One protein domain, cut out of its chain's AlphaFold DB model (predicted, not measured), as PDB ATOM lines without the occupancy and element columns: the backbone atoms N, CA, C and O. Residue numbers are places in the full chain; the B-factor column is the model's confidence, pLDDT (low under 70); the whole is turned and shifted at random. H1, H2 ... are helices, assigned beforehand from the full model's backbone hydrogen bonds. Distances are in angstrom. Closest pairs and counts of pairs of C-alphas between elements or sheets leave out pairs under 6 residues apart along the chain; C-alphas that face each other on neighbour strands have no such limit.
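This is residues 253 to 396 of the 645 residues of an uncharacterized protein of Candidatus Lambdaproteobacteria bacterium RIFOXYD2_FULL_56_26 (UniProt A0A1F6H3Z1). Two helices, H1 and H6, cross almost at right angles in the middle of a body of helices packed mostly crosswise. H2, folded back on H1 as a hairpin, and then H3 make one end, H5 packed on H6 and H7 make the other, and the long H4 runs along one side from near H3 to near H5 and H7. The printed part has 144 residues with seven named helices, H1 to H7 in order, and no named strand; the class is all helix. It is compact, with a radius of gyration of the C-alphas of 14.8 A, and rounded, spanning 40 by 35 by 29 A.

H1, residues 260 to 272, is a hub, as is H6, residues 356 to 369; each touches four helices. The two touch about perpendicular, at 82 degrees, with the C-alphas of Ala 269 and Gly 363 closest at 4.6 A. H2, residues 281 to 288, forms a helical hairpin with H1, opposite ways at a shallow tilt of 34 degrees, only just short of steep; the closest C-alphas, Lys 265 and Thr 288, are 4.9 A apart. H3, residues 296 to 306, touches H2 at a steep tilt of 60 degrees, with the C-alphas of Lys 286 and Thr 298 closest at 6.1 A, and is apart from H1. H4, residues 311 to 328, touches H1 with residues 317 to 321 alone; the closest C-alphas, Phe 270 and Leu 317, are 6.4 A apart. H5, residues 333 to 348, touches H6 the same way at a steep tilt of 52 degrees, with the C-alphas of Ala 343 and Gly 358 closest at 4.6 A. H7, residues 378 to 390, and H1 only just touch, with 3 pairs of C-alphas within 8 A; the closest are Asp 262 and Val 385, 7.0 A apart. Every O i to N i+4 pair is within hydrogen-bond range in H1, H2, H3, H4, H5, H6 and H7.

H1 begins with C-alpha 260 at (0.683, 0.620, -26.221) and is 17.9 A long. H2 and H3 follow. H4, the longest, measures 25.7 A, from C-alpha 311 at (-19.790, 13.719, -29.288). H5 measures 22.2 A, H6 19.9 A and H7 18.2 A, ending with C-alpha 390 at (2.500, -2.289, -41.375).

The two C-alphas farthest apart, Asn 308 and Gln 396, are 44.7 A apart. The printed part has no cut and no long link. Mean pLDDT of the printed part is 84.1; residues 256 to 257 and 391 to 396 are under 70.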
ATOM      1  N   ALA A 253      -1.268  -3.912 -25.971       74.31
ATOM      2  CA  ALA A 253      -1.495  -4.963 -26.968       74.31
ATOM      3  C   ALA A 253      -2.794  -4.804 -27.787       74.31
ATOM      4  O   ALA A 253      -3.298  -5.780 -28.346       74.31
ATOM      5  N   ARG A 254      -3.342  -3.581 -27.883       75.62
ATOM      6  CA  ARG A 254      -4.515  -3.310 -28.725       75.62
ATOM      7  C   ARG A 254      -4.224  -3.521 -30.211       75.62
ATOM      8  O   ARG A 254      -5.085  -4.027 -30.930       75.62
ATOM      9  N   PHE A 255      -3.025  -3.143 -30.643       71.50
ATOM     10  CA  PHE A 255      -2.500  -3.382 -31.981       71.50
ATOM     11  C   PHE A 255      -1.310  -4.329 -31.852       71.50
ATOM     12  O   PHE A 255      -0.400  -4.082 -31.061       71.50
ATOM     13  N   LEU A 256      -1.348  -5.447 -32.578       66.00
ATOM     14  CA  LEU A 256      -0.262  -6.423 -32.566       66.00
ATOM     15  C   LEU A 256       1.009  -5.754 -33.107       66.00
ATOM     16  O   LEU A 256       0.950  -5.121 -34.152       66.00
ATOM     17  N   GLY A 257       2.129  -5.881 -32.394       65.88
ATOM     18  CA  GLY A 257       3.413  -5.288 -32.790       65.88
ATOM     19  C   GLY A 257       3.662  -3.871 -32.264       65.88
ATOM     20  O   GLY A 257       4.817  -3.523 -32.058       65.88
ATOM     21  N   VAL A 258       2.617  -3.097 -31.954       77.06
ATOM     22  CA  VAL A 258       2.744  -1.709 -31.468       77.06
ATOM     23  C   VAL A 258       2.839  -1.677 -29.940       77.06
ATOM     24  O   VAL A 258       1.987  -2.242 -29.246       77.06
ATOM     25  N   ASP A 259       3.833  -0.970 -29.391       80.88
ATOM     26  CA  ASP A 259       3.865  -0.674 -27.951       80.88
ATOM     27  C   ASP A 259       2.693   0.261 -27.599       80.88
ATOM     28  O   ASP A 259       2.553   1.355 -28.151       80.88
ATOM     29  N   GLY A 260       1.845  -0.159 -26.655       81.94
ATOM     30  CA  GLY A 260       0.683   0.620 -26.221       81.94
ATOM     31  C   GLY A 260       1.060   2.011 -25.707       81.94
ATOM     32  O   GLY A 260       0.290   2.953 -25.880       81.94
ATOM     33  N   SER A 261       2.272   2.174 -25.162       88.44
ATOM     34  CA  SER A 261       2.779   3.479 -24.728       88.44
ATOM     35  C   SER A 261       3.003   4.441 -25.896       88.44
ATOM     36  O   SER A 261       2.851   5.649 -25.729       88.44
ATOM     37  N   ASP A 262       3.368   3.952 -27.080       89.00
ATOM     38  CA  ASP A 262       3.649   4.809 -28.236       89.00
ATOM     39  C   ASP A 262       2.356   5.290 -28.883       89.00
ATOM     40  O   ASP A 262       2.188   6.486 -29.129       89.00
ATOM     41  N   LEU A 263       1.378   4.393 -29.028       89.19
ATOM     42  CA  LEU A 263       0.044   4.790 -29.464       89.19
ATOM     43  C   LEU A 263      -0.649   5.702 -28.439       89.19
ATOM     44  O   LEU A 263      -1.364   6.628 -28.823       89.19
ATOM     45  N   SER A 264      -0.407   5.493 -27.143       91.94
ATOM     46  CA  SER A 264      -0.930   6.364 -26.087       91.94
ATOM     47  C   SER A 264      -0.364   7.789 -26.172       91.94
ATOM     48  O   SER A 264      -1.122   8.742 -26.000       91.94
ATOM     49  N   LYS A 265       0.915   7.971 -26.548       93.38
ATOM     50  CA  LYS A 265       1.493   9.304 -26.832       93.38
ATOM     51  C   LYS A 265       0.811   9.985 -28.020       93.38
ATOM     52  O   LYS A 265       0.497  11.168 -27.940       93.38
ATOM     53  N   VAL A 266       0.523   9.242 -29.093       91.75
ATOM     54  CA  VAL A 266      -0.223   9.768 -30.255       91.75
ATOM     55  C   VAL A 266      -1.642  10.183 -29.848       91.75
ATOM     56  O   VAL A 266      -2.088  11.280 -30.179       91.75
ATOM     57  N   CYS A 267      -2.339   9.349 -29.071       93.19
ATOM     58  CA  CYS A 267      -3.663   9.683 -28.538       93.19
ATOM     59  C   CYS A 267      -3.611  10.925 -27.633       93.19
ATOM     60  O   CYS A 267      -4.478  11.791 -27.731       93.19
ATOM     61  N   ALA A 268      -2.587  11.035 -26.782       92.88
ATOM     62  CA  ALA A 268      -2.371  12.189 -25.916       92.88
ATOM     63  C   ALA A 268      -2.106  13.473 -26.716       92.88
ATOM     64  O   ALA A 268      -2.645  14.511 -26.354       92.88
ATOM     65  N   ALA A 269      -1.366  13.411 -27.827       91.75
ATOM     66  CA  ALA A 269      -1.133  14.560 -28.706       91.75
ATOM     67  C   ALA A 269      -2.423  15.055 -29.383       91.75
ATOM     68  O   ALA A 269      -2.677  16.259 -29.439       91.75
ATOM     69  N   PHE A 270      -3.289  14.142 -29.831       91.62
ATOM     70  CA  PHE A 270      -4.603  14.515 -30.366       91.62
ATOM     71  C   PHE A 270      -5.534  15.084 -29.292       91.62
ATOM     72  O   PHE A 270      -6.227  16.069 -29.539       91.62
ATOM     73  N   LEU A 271      -5.526  14.524 -28.076       91.50
ATOM     74  CA  LEU A 271      -6.231  15.139 -26.948       91.50
ATOM     75  C   LEU A 271      -5.651  16.513 -26.618       91.50
ATOM     76  O   LEU A 271      -6.405  17.437 -26.349       91.50
ATOM     77  N   TRP A 272      -4.335  16.683 -26.662       89.56
ATOM     78  CA  TRP A 272      -3.690  17.953 -26.358       89.56
ATOM     79  C   TRP A 272      -4.034  19.043 -27.370       89.56
ATOM     80  O   TRP A 272      -4.184  20.196 -26.991       89.56
ATOM     81  N   THR A 273      -4.218  18.690 -28.640       86.69
ATOM     82  CA  THR A 273      -4.504  19.643 -29.725       86.69
ATOM     83  C   THR A 273      -5.990  19.768 -30.065       86.69
ATOM     84  O   THR A 273      -6.362  20.484 -30.999       86.69
ATOM     85  N   ASN A 274      -6.868  19.113 -29.297       84.56
ATOM     86  CA  ASN A 274      -8.309  19.235 -29.489       84.56
ATOM     87  C   ASN A 274      -8.801  20.668 -29.202       84.56
ATOM     88  O   ASN A 274      -8.238  21.405 -28.389       84.56
ATOM     89  N   LEU A 275      -9.895  21.043 -29.862       78.00
ATOM     90  CA  LEU A 275     -10.390  22.422 -29.884       78.00
ATOM     91  C   LEU A 275     -11.365  22.765 -28.752       78.00
ATOM     92  O   LEU A 275     -11.732  23.925 -28.615       78.00
ATOM     93  N   GLN A 276     -11.825  21.788 -27.970       84.75
ATOM     94  CA  GLN A 276     -12.914  22.000 -27.020       84.75
ATOM     95  C   GLN A 276     -12.412  22.262 -25.597       84.75
ATOM     96  O   GLN A 276     -12.781  23.262 -24.985       84.75
ATOM     97  N   LEU A 277     -11.615  21.343 -25.053       83.75
ATOM     98  CA  LEU A 277     -11.255  21.328 -23.637       83.75
ATOM     99  C   LEU A 277      -9.804  20.897 -23.474       83.75
ATOM    100  O   LEU A 277      -9.406  19.866 -24.019       83.75
ATOM    101  N   THR A 278      -9.021  21.650 -22.711       85.69
ATOM    102  CA  THR A 278      -7.623  21.303 -22.454       85.69
ATOM    103  C   THR A 278      -7.534  20.124 -21.476       85.69
ATOM    104  O   THR A 278      -8.159  20.166 -20.411       85.69
ATOM    105  N   PRO A 279      -6.793  19.045 -21.798       89.50
ATOM    106  CA  PRO A 279      -6.625  17.936 -20.868       89.50
ATOM    107  C   PRO A 279      -5.744  18.336 -19.674       89.50
ATOM    108  O   PRO A 279      -4.750  19.043 -19.853       89.50
ATOM    109  N   PRO A 280      -6.047  17.856 -18.452       90.50
ATOM    110  CA  PRO A 280      -5.169  18.059 -17.305       90.50
ATOM    111  C   PRO A 280      -3.768  17.505 -17.579       90.50
ATOM    112  O   PRO A 280      -3.624  16.362 -18.013       90.50
ATOM    113  N   GLN A 281      -2.726  18.276 -17.261       90.56
ATOM    114  CA  GLN A 281      -1.336  17.836 -17.447       90.56
ATOM    115  C   GLN A 281      -1.032  16.531 -16.692       90.56
ATOM    116  O   GLN A 281      -0.281  15.697 -17.188       90.56
ATOM    117  N   SER A 282      -1.672  16.307 -15.534       92.12
ATOM    118  CA  SER A 282      -1.572  15.059 -14.763       92.12
ATOM    119  C   SER A 282      -2.039  13.835 -15.547       92.12
ATOM    120  O   SER A 282      -1.403  12.784 -15.492       92.12
ATOM    121  N   LEU A 283      -3.146  13.971 -16.280       94.12
ATOM    122  CA  LEU A 283      -3.682  12.917 -17.130       94.12
ATOM    123  C   LEU A 283      -2.731  12.664 -18.296       94.12
ATOM    124  O   LEU A 283      -2.391  11.517 -18.568       94.12
ATOM    125  N   VAL A 284      -2.274  13.733 -18.951       93.50
ATOM    126  CA  VAL A 284      -1.369  13.623 -20.097       93.50
ATOM    127  C   VAL A 284      -0.067  12.940 -19.699       93.50
ATOM    128  O   VAL A 284       0.297  11.962 -20.339       93.50
ATOM    129  N   GLY A 285       0.563  13.360 -18.597       90.88
ATOM    130  CA  GLY A 285       1.775  12.722 -18.077       90.88
ATOM    131  C   GLY A 285       1.584  11.233 -17.769       90.88
ATOM    132  O   GLY A 285       2.454  10.420 -18.062       90.88
ATOM    133  N   LYS A 286       0.416  10.830 -17.251       92.25
ATOM    134  CA  LYS A 286       0.101   9.406 -17.047       92.25
ATOM    135  C   LYS A 286      -0.093   8.642 -18.355       92.25
ATOM    136  O   LYS A 286       0.275   7.476 -18.422       92.25
ATOM    137  N   MET A 287      -0.696   9.258 -19.372       93.38
ATOM    138  CA  MET A 287      -0.916   8.625 -20.678       93.38
ATOM    139  C   MET A 287       0.387   8.417 -21.451       93.38
ATOM    140  O   MET A 287       0.496   7.478 -22.236       93.38
ATOM    141  N   THR A 288       1.359   9.302 -21.272       90.88
ATOM    142  CA  THR A 288       2.611   9.320 -22.036       90.88
ATOM    143  C   THR A 288       3.724   8.522 -21.356       90.88
ATOM    144  O   THR A 288       4.659   8.082 -22.031       90.88
ATOM    145  N   ASP A 289       3.598   8.276 -20.050       88.25
ATOM    146  CA  ASP A 289       4.497   7.448 -19.252       88.25
ATOM    147  C   ASP A 289       4.275   5.941 -19.503       88.25
ATOM    148  O   ASP A 289       3.160   5.415 -19.442       88.25
ATOM    149  N   ARG A 290       5.370   5.219 -19.769       87.31
ATOM    150  CA  ARG A 290       5.360   3.791 -20.119       87.31
ATOM    151  C   ARG A 290       4.901   2.869 -18.982       87.31
ATOM    152  O   ARG A 290       4.352   1.808 -19.263       87.31
ATOM    153  N   ALA A 291       5.111   3.243 -17.726       86.81
ATOM    154  CA  ALA A 291       4.660   2.486 -16.563       86.81
ATOM    155  C   ALA A 291       3.213   2.830 -16.177       86.81
ATOM    156  O   ALA A 291       2.499   1.977 -15.645       86.81
ATOM    157  N   LEU A 292       2.767   4.062 -16.446       87.81
ATOM    158  CA  LEU A 292       1.478   4.562 -15.961       87.81
ATOM    159  C   LEU A 292       0.331   4.454 -16.974       87.81
ATOM    160  O   LEU A 292      -0.822   4.348 -16.546       87.81
ATOM    161  N   TYR A 293       0.597   4.434 -18.287       87.12
ATOM    162  CA  TYR A 293      -0.466   4.508 -19.308       87.12
ATOM    163  C   TYR A 293      -1.494   3.370 -19.210       87.12
ATOM    164  O   TYR A 293      -2.682   3.565 -19.461       87.12
ATOM    165  N   ALA A 294      -1.040   2.187 -18.791       85.62
ATOM    166  CA  ALA A 294      -1.845   0.977 -18.694       85.62
ATOM    167  C   ALA A 294      -2.598   0.831 -17.358       85.62
ATOM    168  O   ALA A 294      -3.358  -0.127 -17.181       85.62
ATOM    169  N   LEU A 295      -2.370   1.729 -16.392       88.56
ATOM    170  CA  LEU A 295      -2.948   1.593 -15.060       88.56
ATOM    171  C   LEU A 295      -4.464   1.865 -15.060       88.56
ATOM    172  O   LEU A 295      -4.940   2.777 -15.746       88.56
ATOM    173  N   PRO A 296      -5.245   1.156 -14.219       90.31
ATOM    174  CA  PRO A 296      -6.680   1.412 -14.069       90.31
ATOM    175  C   PRO A 296      -7.012   2.855 -13.658       90.31
ATOM    176  O   PRO A 296      -8.055   3.389 -14.040       90.31
ATOM    177  N   SER A 297      -6.124   3.500 -12.898       91.06
ATOM    178  CA  SER A 297      -6.256   4.903 -12.494       91.06
ATOM    179  C   SER A 297      -6.199   5.845 -13.699       91.06
ATOM    180  O   SER A 297      -7.075   6.698 -13.835       91.06
ATOM    181  N   THR A 298      -5.244   5.642 -14.609       91.12
ATOM    182  CA  THR A 298      -5.109   6.400 -15.863       91.12
ATOM    183  C   THR A 298      -6.332   6.211 -16.748       91.12
ATOM    184  O   THR A 298      -6.918   7.185 -17.211       91.12
ATOM    185  N   LYS A 299      -6.803   4.966 -16.891       91.00
ATOM    186  CA  LYS A 299      -8.038   4.645 -17.621       91.00
ATOM    187  C   LYS A 299      -9.262   5.373 -17.055       91.00
ATOM    188  O   LYS A 299     -10.107   5.858 -17.805       91.00
ATOM    189  N   THR A 300      -9.373   5.440 -15.731       91.44
ATOM    190  CA  THR A 300     -10.492   6.101 -15.043       91.44
ATOM    191  C   THR A 300     -10.444   7.618 -15.221       91.44
ATOM    192  O   THR A 300     -11.470   8.237 -15.497       91.44
ATOM    193  N   GLU A 301      -9.259   8.221 -15.099       93.06
ATOM    194  CA  GLU A 301      -9.054   9.660 -15.296       93.06
ATOM    195  C   GLU A 301      -9.295  10.067 -16.756       93.06
ATOM    196  O   GLU A 301     -10.000  11.044 -17.006       93.06
ATOM    197  N   LEU A 302      -8.820   9.260 -17.712       93.69
ATOM    198  CA  LEU A 302      -9.099   9.439 -19.135       93.69
ATOM    199  C   LEU A 302     -10.603   9.379 -19.415       93.69
ATOM    200  O   LEU A 302     -11.147  10.294 -20.024       93.69
ATOM    201  N   ASN A 303     -11.298   8.346 -18.929       92.56
ATOM    202  CA  ASN A 303     -12.749   8.231 -19.097       92.56
ATOM    203  C   ASN A 303     -13.492   9.467 -18.574       92.56
ATOM    204  O   ASN A 303     -14.347  10.001 -19.277       92.56
ATOM    205  N   ARG A 304     -13.136   9.952 -17.377       92.75
ATOM    206  CA  ARG A 304     -13.740  11.152 -16.783       92.75
ATOM    207  C   ARG A 304     -13.483  12.402 -17.624       92.75
ATOM    208  O   ARG A 304     -14.361  13.250 -17.736       92.75
ATOM    209  N   PHE A 305     -12.296  12.534 -18.211       94.38
ATOM    210  CA  PHE A 305     -12.003  13.641 -19.115       94.38
ATOM    211  C   PHE A 305     -12.859  13.572 -20.384       94.38
ATOM    212  O   PHE A 305     -13.510  14.552 -20.740       94.38
ATOM    213  N   LEU A 306     -12.921  12.404 -21.029       93.44
ATOM    214  CA  LEU A 306     -13.684  12.216 -22.263       93.44
ATOM    215  C   LEU A 306     -15.200  12.406 -22.063       93.44
ATOM    216  O   LEU A 306     -15.875  12.836 -22.993       93.44
ATOM    217  N   GLU A 307     -15.732  12.151 -20.861       90.19
ATOM    218  CA  GLU A 307     -17.126  12.465 -20.487       90.19
ATOM    219  C   GLU A 307     -17.461  13.964 -20.556       90.19
ATOM    220  O   GLU A 307     -18.625  14.330 -20.707       90.19
ATOM    221  N   ASN A 308     -16.449  14.832 -20.491       89.56
ATOM    222  CA  ASN A 308     -16.611  16.276 -20.636       89.56
ATOM    223  C   ASN A 308     -16.475  16.753 -22.088       89.56
ATOM    224  O   ASN A 308     -16.668  17.940 -22.355       89.56
ATOM    225  N   LEU A 309     -16.162  15.861 -23.031       88.81
ATOM    226  CA  LEU A 309     -16.073  16.186 -24.451       88.81
ATOM    227  C   LEU A 309     -17.409  15.947 -25.155       88.81
ATOM    228  O   LEU A 309     -18.121  14.981 -24.872       88.81
ATOM    229  N   ALA A 310     -17.737  16.818 -26.106       85.56
ATOM    230  CA  ALA A 310     -18.896  16.670 -26.968       85.56
ATOM    231  C   ALA A 310     -18.737  15.473 -27.924       85.56
ATOM    232  O   ALA A 310     -17.612  15.117 -28.295       85.56
ATOM    233  N   PRO A 311     -19.848  14.853 -28.370       83.44
ATOM    234  CA  PRO A 311     -19.790  13.719 -29.288       83.44
ATOM    235  C   PRO A 311     -19.022  14.001 -30.580       83.44
ATOM    236  O   PRO A 311     -18.235  13.163 -31.014       83.44
ATOM    237  N   SER A 312     -19.200  15.191 -31.154       83.56
ATOM    238  CA  SER A 312     -18.507  15.643 -32.362       83.56
ATOM    239  C   SER A 312     -16.992  15.763 -32.162       83.56
ATOM    240  O   SER A 312     -16.225  15.419 -33.061       83.56
ATOM    241  N   THR A 313     -16.547  16.177 -30.972       87.50
ATOM    242  CA  THR A 313     -15.126  16.230 -30.595       87.50
ATOM    243  C   THR A 313     -14.524  14.829 -30.505       87.50
ATOM    244  O   THR A 313     -13.465  14.587 -31.078       87.50
ATOM    245  N   LEU A 314     -15.203  13.879 -29.849       88.12
ATOM    246  CA  LEU A 314     -14.737  12.485 -29.791       88.12
ATOM    247  C   LEU A 314     -14.702  11.827 -31.173       88.12
ATOM    248  O   LEU A 314     -13.739  11.133 -31.499       88.12
ATOM    249  N   ASP A 315     -15.728  12.060 -31.993       85.06
ATOM    250  CA  ASP A 315     -15.765  11.596 -33.379       85.06
ATOM    251  C   ASP A 315     -14.584  12.132 -34.190       85.06
ATOM    252  O   ASP A 315     -13.958  11.373 -34.930       85.06
ATOM    253  N   ALA A 316     -14.268  13.422 -34.041       84.81
ATOM    254  CA  ALA A 316     -13.137  14.046 -34.713       84.81
ATOM    255  C   ALA A 316     -11.812  13.422 -34.267       84.81
ATOM    256  O   ALA A 316     -11.052  12.982 -35.118       84.81
ATOM    257  N   LEU A 317     -11.586  13.271 -32.961       89.38
ATOM    258  CA  LEU A 317     -10.369  12.654 -32.429       89.38
ATOM    259  C   LEU A 317     -10.161  11.225 -32.951       89.38
ATOM    260  O   LEU A 317      -9.075  10.864 -33.398       89.38
ATOM    261  N   ILE A 318     -11.214  10.402 -32.932       89.25
ATOM    262  CA  ILE A 318     -11.153   9.022 -33.436       89.25
ATOM    263  C   ILE A 318     -10.922   9.004 -34.946       89.25
ATOM    264  O   ILE A 318     -10.181   8.157 -35.451       89.25
ATOM    265  N   LYS A 319     -11.558   9.923 -35.678       88.56
ATOM    266  CA  LYS A 319     -11.358  10.072 -37.115       88.56
ATOM    267  C   LYS A 319      -9.925  10.491 -37.431       88.56
ATOM    268  O   LYS A 319      -9.331   9.872 -38.301       88.56
ATOM    269  N   ASP A 320      -9.371  11.464 -36.721       89.00
ATOM    270  CA  ASP A 320      -8.022  11.978 -36.953       89.00
ATOM    271  C   ASP A 320      -6.971  10.883 -36.693       89.00
ATOM    272  O   ASP A 320      -6.087  10.669 -37.522       89.00
ATOM    273  N   ILE A 321      -7.142  10.078 -35.634       88.81
ATOM    274  CA  ILE A 321      -6.312   8.883 -35.388       88.81
ATOM    275  C   ILE A 321      -6.448   7.868 -36.528       88.81
ATOM    276  O   ILE A 321      -5.457   7.331 -37.023       88.81
ATOM    277  N   LYS A 322      -7.678   7.578 -36.958       87.88
ATOM    278  CA  LYS A 322      -7.931   6.624 -38.044       87.88
ATOM    279  C   LYS A 322      -7.326   7.100 -39.366       87.88
ATOM    280  O   LYS A 322      -6.760   6.291 -40.097       87.88
ATOM    281  N   ASP A 323      -7.480   8.376 -39.695       88.44
ATOM    282  CA  ASP A 323      -6.987   8.976 -40.933       88.44
ATOM    283  C   ASP A 323      -5.457   9.065 -40.916       88.44
ATOM    284  O   ASP A 323      -4.835   8.764 -41.937       88.44
ATOM    285  N   LEU A 324      -4.844   9.338 -39.757       88.50
ATOM    286  CA  LEU A 324      -3.402   9.190 -39.562       88.50
ATOM    287  C   LEU A 324      -2.958   7.764 -39.892       88.50
ATOM    288  O   LEU A 324      -2.134   7.584 -40.782       88.50
ATOM    289  N   ILE A 325      -3.519   6.754 -39.218       86.00
ATOM    290  CA  ILE A 325      -3.125   5.348 -39.412       86.00
ATOM    291  C   ILE A 325      -3.301   4.937 -40.879       86.00
ATOM    292  O   ILE A 325      -2.399   4.352 -41.472       86.00
ATOM    293  N   ASN A 326      -4.425   5.294 -41.505       85.38
ATOM    294  CA  ASN A 326      -4.648   5.013 -42.924       85.38
ATOM    295  C   ASN A 326      -3.617   5.689 -43.831       85.38
ATOM    296  O   ASN A 326      -3.243   5.103 -44.845       85.38
ATOM    297  N   THR A 327      -3.189   6.909 -43.498       87.00
ATOM    298  CA  THR A 327      -2.167   7.628 -44.265       87.00
ATOM    299  C   THR A 327      -0.809   6.953 -44.100       87.00
ATOM    300  O   THR A 327      -0.165   6.666 -45.103       87.00
ATOM    301  N   LEU A 328      -0.426   6.591 -42.870       84.94
ATOM    302  CA  LEU A 328       0.814   5.859 -42.583       84.94
ATOM    303  C   LEU A 328       0.891   4.511 -43.315       84.94
ATOM    304  O   LEU A 328       1.965   4.113 -43.750       84.94
ATOM    305  N   CYS A 329      -0.238   3.815 -43.482       81.12
ATOM    306  CA  CYS A 329      -0.285   2.530 -44.184       81.12
ATOM    307  C   CYS A 329      -0.342   2.633 -45.718       81.12
ATOM    308  O   CYS A 329      -0.236   1.606 -46.385       81.12
ATOM    309  N   ARG A 330      -0.609   3.815 -46.292       84.62
ATOM    310  CA  ARG A 330      -0.871   3.972 -47.740       84.62
ATOM    311  C   ARG A 330       0.108   4.889 -48.460       84.62
ATOM    312  O   ARG A 330       0.292   4.715 -49.660       84.62
ATOM    313  N   ALA A 331       0.638   5.893 -47.773       82.38
ATOM    314  CA  ALA A 331       1.560   6.858 -48.356       82.38
ATOM    315  C   ALA A 331       2.956   6.245 -48.528       82.38
ATOM    316  O   ALA A 331       3.342   5.343 -47.783       82.38
ATOM    317  N   THR A 332       3.705   6.735 -49.516       83.25
ATOM    318  CA  THR A 332       5.101   6.329 -49.715       83.25
ATOM    319  C   THR A 332       6.013   6.989 -48.676       83.25
ATOM    320  O   THR A 332       5.655   8.017 -48.099       83.25
ATOM    321  N   ASP A 333       7.217   6.445 -48.468       81.06
ATOM    322  CA  ASP A 333       8.221   7.048 -47.573       81.06
ATOM    323  C   ASP A 333       8.519   8.504 -47.943       81.06
ATOM    324  O   ASP A 333       8.612   9.367 -47.074       81.06
ATOM    325  N   ALA A 334       8.630   8.791 -49.243       78.81
ATOM    326  CA  ALA A 334       8.902  10.133 -49.742       78.81
ATOM    327  C   ALA A 334       7.774  11.116 -49.387       78.81
ATOM    328  O   ALA A 334       8.053  12.217 -48.909       78.81
ATOM    329  N   ASP A 335       6.514  10.701 -49.556       84.00
ATOM    330  CA  ASP A 335       5.351  11.528 -49.222       84.00
ATOM    331  C   ASP A 335       5.270  11.791 -47.714       84.00
ATOM    332  O   ASP A 335       5.024  12.918 -47.285       84.00
ATOM    333  N   LEU A 336       5.506  10.763 -46.892       83.69
ATOM    334  CA  LEU A 336       5.497  10.887 -45.434       83.69
ATOM    335  C   LEU A 336       6.609  11.815 -44.943       83.69
ATOM    336  O   LEU A 336       6.338  12.727 -44.162       83.69
ATOM    337  N   ASN A 337       7.830  11.649 -45.457       84.12
ATOM    338  CA  ASN A 337       8.960  12.516 -45.130       84.12
ATOM    339  C   ASN A 337       8.673  13.976 -45.494       84.12
ATOM    340  O   ASN A 337       8.975  14.881 -44.717       84.12
ATOM    341  N   GLN A 338       8.040  14.220 -46.644       86.69
ATOM    342  CA  GLN A 338       7.649  15.566 -47.051       86.69
ATOM    343  C   GLN A 338       6.570  16.162 -46.132       86.69
ATOM    344  O   GLN A 338       6.648  17.341 -45.773       86.69
ATOM    345  N   LEU A 339       5.572  15.368 -45.732       86.81
ATOM    346  CA  LEU A 339       4.520  15.802 -44.807       86.81
ATOM    347  C   LEU A 339       5.097  16.164 -43.431       86.81
ATOM    348  O   LEU A 339       4.755  17.219 -42.893       86.81
ATOM    349  N   PHE A 340       6.015  15.351 -42.901       86.12
ATOM    350  CA  PHE A 340       6.710  15.643 -41.644       86.12
ATOM    351  C   PHE A 340       7.627  16.858 -41.743       86.12
ATOM    352  O   PHE A 340       7.562  17.730 -40.878       86.12
ATOM    353  N   ALA A 341       8.415  16.977 -42.813       86.25
ATOM    354  CA  ALA A 341       9.268  18.143 -43.036       86.25
ATOM    355  C   ALA A 341       8.448  19.441 -43.111       86.25
ATOM    356  O   ALA A 341       8.843  20.461 -42.550       86.25
ATOM    357  N   THR A 342       7.272  19.390 -43.746       88.94
ATOM    358  CA  THR A 342       6.350  20.533 -43.824       88.94
ATOM    359  C   THR A 342       5.788  20.897 -42.450       88.94
ATOM    360  O   THR A 342       5.780  22.073 -42.088       88.94
ATOM    361  N   ALA A 343       5.331  19.907 -41.676       87.62
ATOM    362  CA  ALA A 343       4.801  20.121 -40.330       87.62
ATOM    363  C   ALA A 343       5.867  20.707 -39.388       87.62
ATOM    364  O   ALA A 343       5.603  21.675 -38.674       87.62
ATOM    365  N   LYS A 344       7.089  20.167 -39.448       87.06
ATOM    366  CA  LYS A 344       8.248  20.644 -38.691       87.06
ATOM    367  C   LYS A 344       8.606  22.087 -39.030       87.06
ATOM    368  O   LYS A 344       8.689  22.909 -38.124       87.06
ATOM    369  N   ALA A 345       8.764  22.404 -40.316       85.88
ATOM    370  CA  ALA A 345       9.121  23.753 -40.750       85.88
ATOM    371  C   ALA A 345       8.091  24.788 -40.278       85.88
ATOM    372  O   ALA A 345       8.460  25.835 -39.758       85.88
ATOM    373  N   LYS A 346       6.794  24.477 -40.391       80.19
ATOM    374  CA  LYS A 346       5.731  25.361 -39.894       80.19
ATOM    375  C   LYS A 346       5.785  25.544 -38.381       80.19
ATOM    376  O   LYS A 346       5.674  26.673 -37.916       80.19
ATOM    377  N   TYR A 347       6.003  24.468 -37.625       82.38
ATOM    378  CA  TYR A 347       6.153  24.545 -36.170       82.38
ATOM    379  C   TYR A 347       7.347  25.423 -35.762       82.38
ATOM    380  O   TYR A 347       7.203  26.298 -34.912       82.38
ATOM    381  N   GLU A 348       8.507  25.244 -36.399       80.06
ATOM    382  CA  GLU A 348       9.720  26.039 -36.144       80.06
ATOM    383  C   GLU A 348       9.544  27.524 -36.507       80.06
ATOM    384  O   GLU A 348      10.092  28.394 -35.833       80.06
ATOM    385  N   LEU A 349       8.743  27.820 -37.536       79.19
ATOM    386  CA  LEU A 349       8.376  29.182 -37.939       79.19
ATOM    387  C   LEU A 349       7.252  29.795 -37.082       79.19
ATOM    388  O   LEU A 349       6.933  30.971 -37.252       79.19
ATOM    389  N   GLY A 350       6.642  29.025 -36.173       73.25
ATOM    390  CA  GLY A 350       5.482  29.457 -35.388       73.25
ATOM    391  C   GLY A 350       4.202  29.624 -36.216       73.25
ATOM    392  O   GLY A 350       3.268  30.302 -35.785       73.25
ATOM    393  N   GLU A 351       4.144  29.029 -37.409       74.94
ATOM    394  CA  GLU A 351       2.969  29.062 -38.272       74.94
ATOM    395  C   GLU A 351       1.961  27.973 -37.873       74.94
ATOM    396  O   GLU A 351       2.340  26.819 -37.642       74.94
ATOM    397  N   PRO A 352       0.651  28.279 -37.833       71.25
ATOM    398  CA  PRO A 352      -0.356  27.284 -37.499       71.25
ATOM    399  C   PRO A 352      -0.474  26.227 -38.607       71.25
ATOM    400  O   PRO A 352      -0.876  26.525 -39.736       71.25
ATOM    401  N   ASP A 353      -0.197  24.962 -38.273       78.00
ATOM    402  CA  ASP A 353      -0.492  23.822 -39.140       78.00
ATOM    403  C   ASP A 353      -1.670  22.998 -38.615       78.00
ATOM    404  O   ASP A 353      -1.579  22.266 -37.632       78.00
ATOM    405  N   HIS A 354      -2.799  23.096 -39.310       78.62
ATOM    406  CA  HIS A 354      -4.014  22.347 -38.988       78.62
ATOM    407  C   HIS A 354      -4.104  20.994 -39.714       78.62
ATOM    408  O   HIS A 354      -5.182  20.394 -39.754       78.62
ATOM    409  N   SER A 355      -3.017  20.541 -40.347       84.88
ATOM    410  CA  SER A 355      -2.916  19.192 -40.910       84.88
ATOM    411  C   SER A 355      -2.833  18.129 -39.802       84.88
ATOM    412  O   SER A 355      -2.471  18.438 -38.670       84.88
ATOM    413  N   LEU A 356      -3.145  16.862 -40.114       85.75
ATOM    414  CA  LEU A 356      -3.021  15.753 -39.149       85.75
ATOM    415  C   LEU A 356      -1.589  15.636 -38.604       85.75
ATOM    416  O   LEU A 356      -1.385  15.465 -37.405       85.75
ATOM    417  N   PHE A 357      -0.602  15.767 -39.490       87.44
ATOM    418  CA  PHE A 357       0.815  15.716 -39.138       87.44
ATOM    419  C   PHE A 357       1.232  16.947 -38.333       87.44
ATOM    420  O   PHE A 357       1.934  16.792 -37.343       87.44
ATOM    421  N   GLY A 358       0.732  18.138 -38.675       85.38
ATOM    422  CA  GLY A 358       0.932  19.368 -37.904       85.38
ATOM    423  C   GLY A 358       0.374  19.285 -36.484       85.38
ATOM    424  O   GLY A 358       1.062  19.641 -35.534       85.38
ATOM    425  N   GLN A 359      -0.833  18.735 -36.320       86.75
ATOM    426  CA  GLN A 359      -1.457  18.528 -35.009       86.75
ATOM    427  C   GLN A 359      -0.666  17.547 -34.140       86.75
ATOM    428  O   GLN A 359      -0.409  17.824 -32.971       86.75
ATOM    429  N   ILE A 360      -0.248  16.410 -34.699       90.50
ATOM    430  CA  ILE A 360       0.557  15.428 -33.962       90.50
ATOM    431  C   ILE A 360       1.927  16.002 -33.626       90.50
ATOM    432  O   ILE A 360       2.370  15.881 -32.489       90.50
ATOM    433  N   TYR A 361       2.590  16.618 -34.605       89.56
ATOM    434  CA  TYR A 361       3.930  17.157 -34.441       89.56
ATOM    435  C   TYR A 361       3.945  18.277 -33.406       89.56
ATOM    436  O   TYR A 361       4.667  18.178 -32.417       89.56
ATOM    437  N   GLY A 362       3.087  19.286 -33.577       84.50
ATOM    438  CA  GLY A 362       2.948  20.386 -32.629       84.50
ATOM    439  C   GLY A 362       2.551  19.892 -31.240       84.50
ATOM    440  O   GLY A 362       3.201  20.242 -30.261       84.50
ATOM    441  N   GLY A 363       1.569  18.987 -31.152       86.06
ATOM    442  CA  GLY A 363       1.140  18.407 -29.879       86.06
ATOM    443  C   GLY A 363       2.261  17.660 -29.154       86.06
ATOM    444  O   GLY A 363       2.499  17.901 -27.976       86.06
ATOM    445  N   LEU A 364       2.993  16.779 -29.839       90.31
ATOM    446  CA  LEU A 364       4.104  16.039 -29.231       90.31
ATOM    447  C   LEU A 364       5.270  16.951 -28.840       90.31
ATOM    448  O   LEU A 364       5.878  16.733 -27.792       90.31
ATOM    449  N   MET A 365       5.573  17.966 -29.650       86.12
ATOM    450  CA  MET A 365       6.632  18.928 -29.350       86.12
ATOM    451  C   MET A 365       6.281  19.811 -28.154       86.12
ATOM    452  O   MET A 365       7.122  19.976 -27.272       86.12
ATOM    453  N   GLU A 366       5.045  20.303 -28.053       84.50
ATOM    454  CA  GLU A 366       4.570  21.041 -26.877       84.50
ATOM    455  C   GLU A 366       4.660  20.179 -25.612       84.50
ATOM    456  O   GLU A 366       5.247  20.591 -24.611       84.50
ATOM    457  N   LEU A 367       4.170  18.937 -25.671       84.69
ATOM    458  CA  LEU A 367       4.245  18.010 -24.542       84.69
ATOM    459  C   LEU A 367       5.687  17.666 -24.146       84.69
ATOM    460  O   LEU A 367       5.972  17.496 -22.958       84.69
ATOM    461  N   LYS A 368       6.603  17.585 -25.118       83.94
ATOM    462  CA  LYS A 368       8.040  17.414 -24.877       83.94
ATOM    463  C   LYS A 368       8.638  18.640 -24.183       83.94
ATOM    464  O   LYS A 368       9.333  18.478 -23.184       83.94
ATOM    465  N   VAL A 369       8.349  19.853 -24.667       79.69
ATOM    466  CA  VAL A 369       8.820  21.120 -24.066       79.69
ATOM    467  C   VAL A 369       8.335  21.262 -22.622       79.69
ATOM    468  O   VAL A 369       9.076  21.726 -21.761       79.69
ATOM    469  N   MET A 370       7.118  20.803 -22.335       76.38
ATOM    470  CA  MET A 370       6.540  20.803 -20.989       76.38
ATOM    471  C   MET A 370       7.070  19.686 -20.075       76.38
ATOM    472  O   MET A 370       6.675  19.616 -18.914       76.38
ATOM    473  N   GLY A 371       7.925  18.790 -20.578       76.12
ATOM    474  CA  GLY A 371       8.449  17.655 -19.816       76.12
ATOM    475  C   GLY A 371       7.421  16.551 -19.537       76.12
ATOM    476  O   GLY A 371       7.647  15.715 -18.667       76.12
ATOM    477  N   LEU A 372       6.295  16.532 -20.259       81.06
ATOM    478  CA  LEU A 372       5.235  15.527 -20.108       81.06
ATOM    479  C   LEU A 372       5.461  14.299 -20.994       81.06
ATOM    480  O   LEU A 372       4.912  13.239 -20.716       81.06
ATOM    481  N   VAL A 373       6.252  14.413 -22.064       86.06
ATOM    482  CA  VAL A 373       6.621  13.285 -22.930       86.06
ATOM    483  C   VAL A 373       8.136  13.192 -23.051       86.06
ATOM    484  O   VAL A 373       8.797  14.153 -23.439       86.06
ATOM    485  N   ALA A 374       8.677  11.997 -22.815       82.25
ATOM    486  CA  ALA A 374      10.043  11.654 -23.190       82.25
ATOM    487  C   ALA A 374      10.059  11.078 -24.617       82.25
ATOM    488  O   ALA A 374       9.611   9.951 -24.843       82.25
ATOM    489  N   LEU A 375      10.547  11.863 -25.583       84.75
ATOM    490  CA  LEU A 375      10.747  11.435 -26.972       84.75
ATOM    491  C   LEU A 375      12.007  12.081 -27.572       84.75
ATOM    492  O   LEU A 375      12.264  13.271 -27.359       84.75
ATOM    493  N   ASN A 376      12.771  11.308 -28.347       81.25
ATOM    494  CA  ASN A 376      13.956  11.799 -29.055       81.25
ATOM    495  C   ASN A 376      13.531  12.693 -30.223       81.25
ATOM    496  O   ASN A 376      13.715  13.911 -30.160       81.25
ATOM    497  N   GLN A 377      12.866  12.103 -31.219       83.12
ATOM    498  CA  GLN A 377      12.272  12.796 -32.364       83.12
ATOM    499  C   GLN A 377      10.830  12.326 -32.591       83.12
ATOM    500  O   GLN A 377      10.467  11.201 -32.239       83.12
ATOM    501  N   VAL A 378       9.992  13.202 -33.151       85.25
ATOM    502  CA  VAL A 378       8.587  12.875 -33.442       85.25
ATOM    503  C   VAL A 378       8.516  11.881 -34.596       85.25
ATOM    504  O   VAL A 378       7.766  10.912 -34.534       85.25
ATOM    505  N   GLU A 379       9.335  12.107 -35.616       85.94
ATOM    506  CA  GLU A 379       9.459  11.289 -36.815       85.94
ATOM    507  C   GLU A 379       9.805   9.840 -36.444       85.94
ATOM    508  O   GLU A 379       9.093   8.923 -36.835       85.94
ATOM    509  N   GLU A 380      10.787   9.634 -35.558       85.94
ATOM    510  CA  GLU A 380      11.166   8.304 -35.056       85.94
ATOM    511  C   GLU A 380      10.007   7.567 -34.365       85.94
ATOM    512  O   GLU A 380       9.823   6.362 -34.569       85.94
ATOM    513  N   LEU A 381       9.219   8.274 -33.543       87.44
ATOM    514  CA  LEU A 381       8.048   7.697 -32.876       87.44
ATOM    515  C   LEU A 381       7.001   7.264 -33.907       87.44
ATOM    516  O   LEU A 381       6.465   6.159 -33.804       87.44
ATOM    517  N   ILE A 382       6.704   8.110 -34.893       86.31
ATOM    518  CA  ILE A 382       5.675   7.796 -35.886       86.31
ATOM    519  C   ILE A 382       6.149   6.730 -36.878       86.31
ATOM    520  O   ILE A 382       5.366   5.845 -37.212       86.31
ATOM    521  N   ASP A 383       7.421   6.724 -37.270       84.12
ATOM    522  CA  ASP A 383       8.010   5.665 -38.096       84.12
ATOM    523  C   ASP A 383       8.029   4.324 -37.371       84.12
ATOM    524  O   ASP A 383       7.828   3.271 -37.980       84.12
ATOM    525  N   LYS A 384       8.252   4.332 -36.054       83.75
ATOM    526  CA  LYS A 384       8.107   3.132 -35.229       83.75
ATOM    527  C   LYS A 384       6.661   2.637 -35.243       83.75
ATOM    528  O   LYS A 384       6.430   1.483 -35.587       83.75
ATOM    529  N   VAL A 385       5.690   3.511 -34.960       84.25
ATOM    530  CA  VAL A 385       4.257   3.166 -35.002       84.25
ATOM    531  C   VAL A 385       3.854   2.653 -36.387       84.25
ATOM    532  O   VAL A 385       3.141   1.661 -36.488       84.25
ATOM    533  N   ARG A 386       4.334   3.285 -37.461       86.00
ATOM    534  CA  ARG A 386       4.074   2.862 -38.837       86.00
ATOM    535  C   ARG A 386       4.616   1.462 -39.107       86.00
ATOM    536  O   ARG A 386       3.835   0.631 -39.558       86.00
ATOM    537  N   ARG A 387       5.900   1.204 -38.828       79.56
ATOM    538  CA  ARG A 387       6.538  -0.112 -39.031       79.56
ATOM    539  C   ARG A 387       5.836  -1.208 -38.235       79.56
ATOM    540  O   ARG A 387       5.539  -2.275 -38.766       79.56
ATOM    541  N   ASP A 388       5.512  -0.911 -36.980       79.31
ATOM    542  CA  ASP A 388       4.824  -1.843 -36.092       79.31
ATOM    543  C   ASP A 388       3.390  -2.151 -36.582       79.31
ATOM    544  O   ASP A 388       2.923  -3.280 -36.436       79.31
ATOM    545  N   ILE A 389       2.692  -1.188 -37.208       77.19
ATOM    546  CA  ILE A 389       1.351  -1.381 -37.798       77.19
ATOM    547  C   ILE A 389       1.407  -2.078 -39.166       77.19
ATOM    548  O   ILE A 389       0.545  -2.909 -39.460       77.19
ATOM    549  N   SER A 390       2.368  -1.725 -40.024       71.12
ATOM    550  CA  SER A 390       2.500  -2.289 -41.375       71.12
ATOM    551  C   SER A 390       3.008  -3.731 -41.357       71.12
ATOM    552  O   SER A 390       2.860  -4.440 -42.352       71.12
ATOM    553  N   GLY A 391       3.581  -4.174 -40.233       63.69
ATOM    554  CA  GLY A 391       4.251  -5.465 -40.143       63.69
ATOM    555  C   GLY A 391       5.506  -5.519 -41.014       63.69
ATOM    556  O   GLY A 391       5.978  -6.614 -41.322       63.69
ATOM    557  N   GLU A 392       6.031  -4.359 -41.431       56.09
ATOM    558  CA  GLU A 392       7.327  -4.289 -42.090       56.09
ATOM    559  C   GLU A 392       8.372  -4.867 -41.128       56.09
ATOM    560  O   GLU A 392       8.423  -4.467 -39.957       56.09
ATOM    561  N   PRO A 393       9.181  -5.847 -41.572       45.06
ATOM    562  CA  PRO A 393      10.213  -6.411 -40.724       45.06
ATOM    563  C   PRO A 393      11.094  -5.261 -40.251       45.06
ATOM    564  O   PRO A 393      11.538  -4.446 -41.061       45.06
ATOM    565  N   LYS A 394      11.322  -5.176 -38.932       47.38
ATOM    566  CA  LYS A 394      12.307  -4.251 -38.365       47.38
ATOM    567  C   LYS A 394      13.552  -4.341 -39.239       47.38
ATOM    568  O   LYS A 394      14.084  -5.442 -39.381       47.38
ATOM    569  N   ALA A 395      13.979  -3.218 -39.822       44.31
ATOM    570  CA  ALA A 395      15.296  -3.126 -40.431       44.31
ATOM    571  C   ALA A 395      16.266  -3.723 -39.410       44.31
ATOM    572  O   ALA A 395      16.351  -3.232 -38.279       44.31
ATOM    573  N   GLN A 396      16.858  -4.869 -39.751       42.78
ATOM    574  CA  GLN A 396      17.884  -5.462 -38.915       42.78
ATOM    575  C   GLN A 396      18.933  -4.367 -38.754       42.78
ATOM    576  O   GLN A 396      19.420  -3.842 -39.757       42.78
TER     577      GLN A 396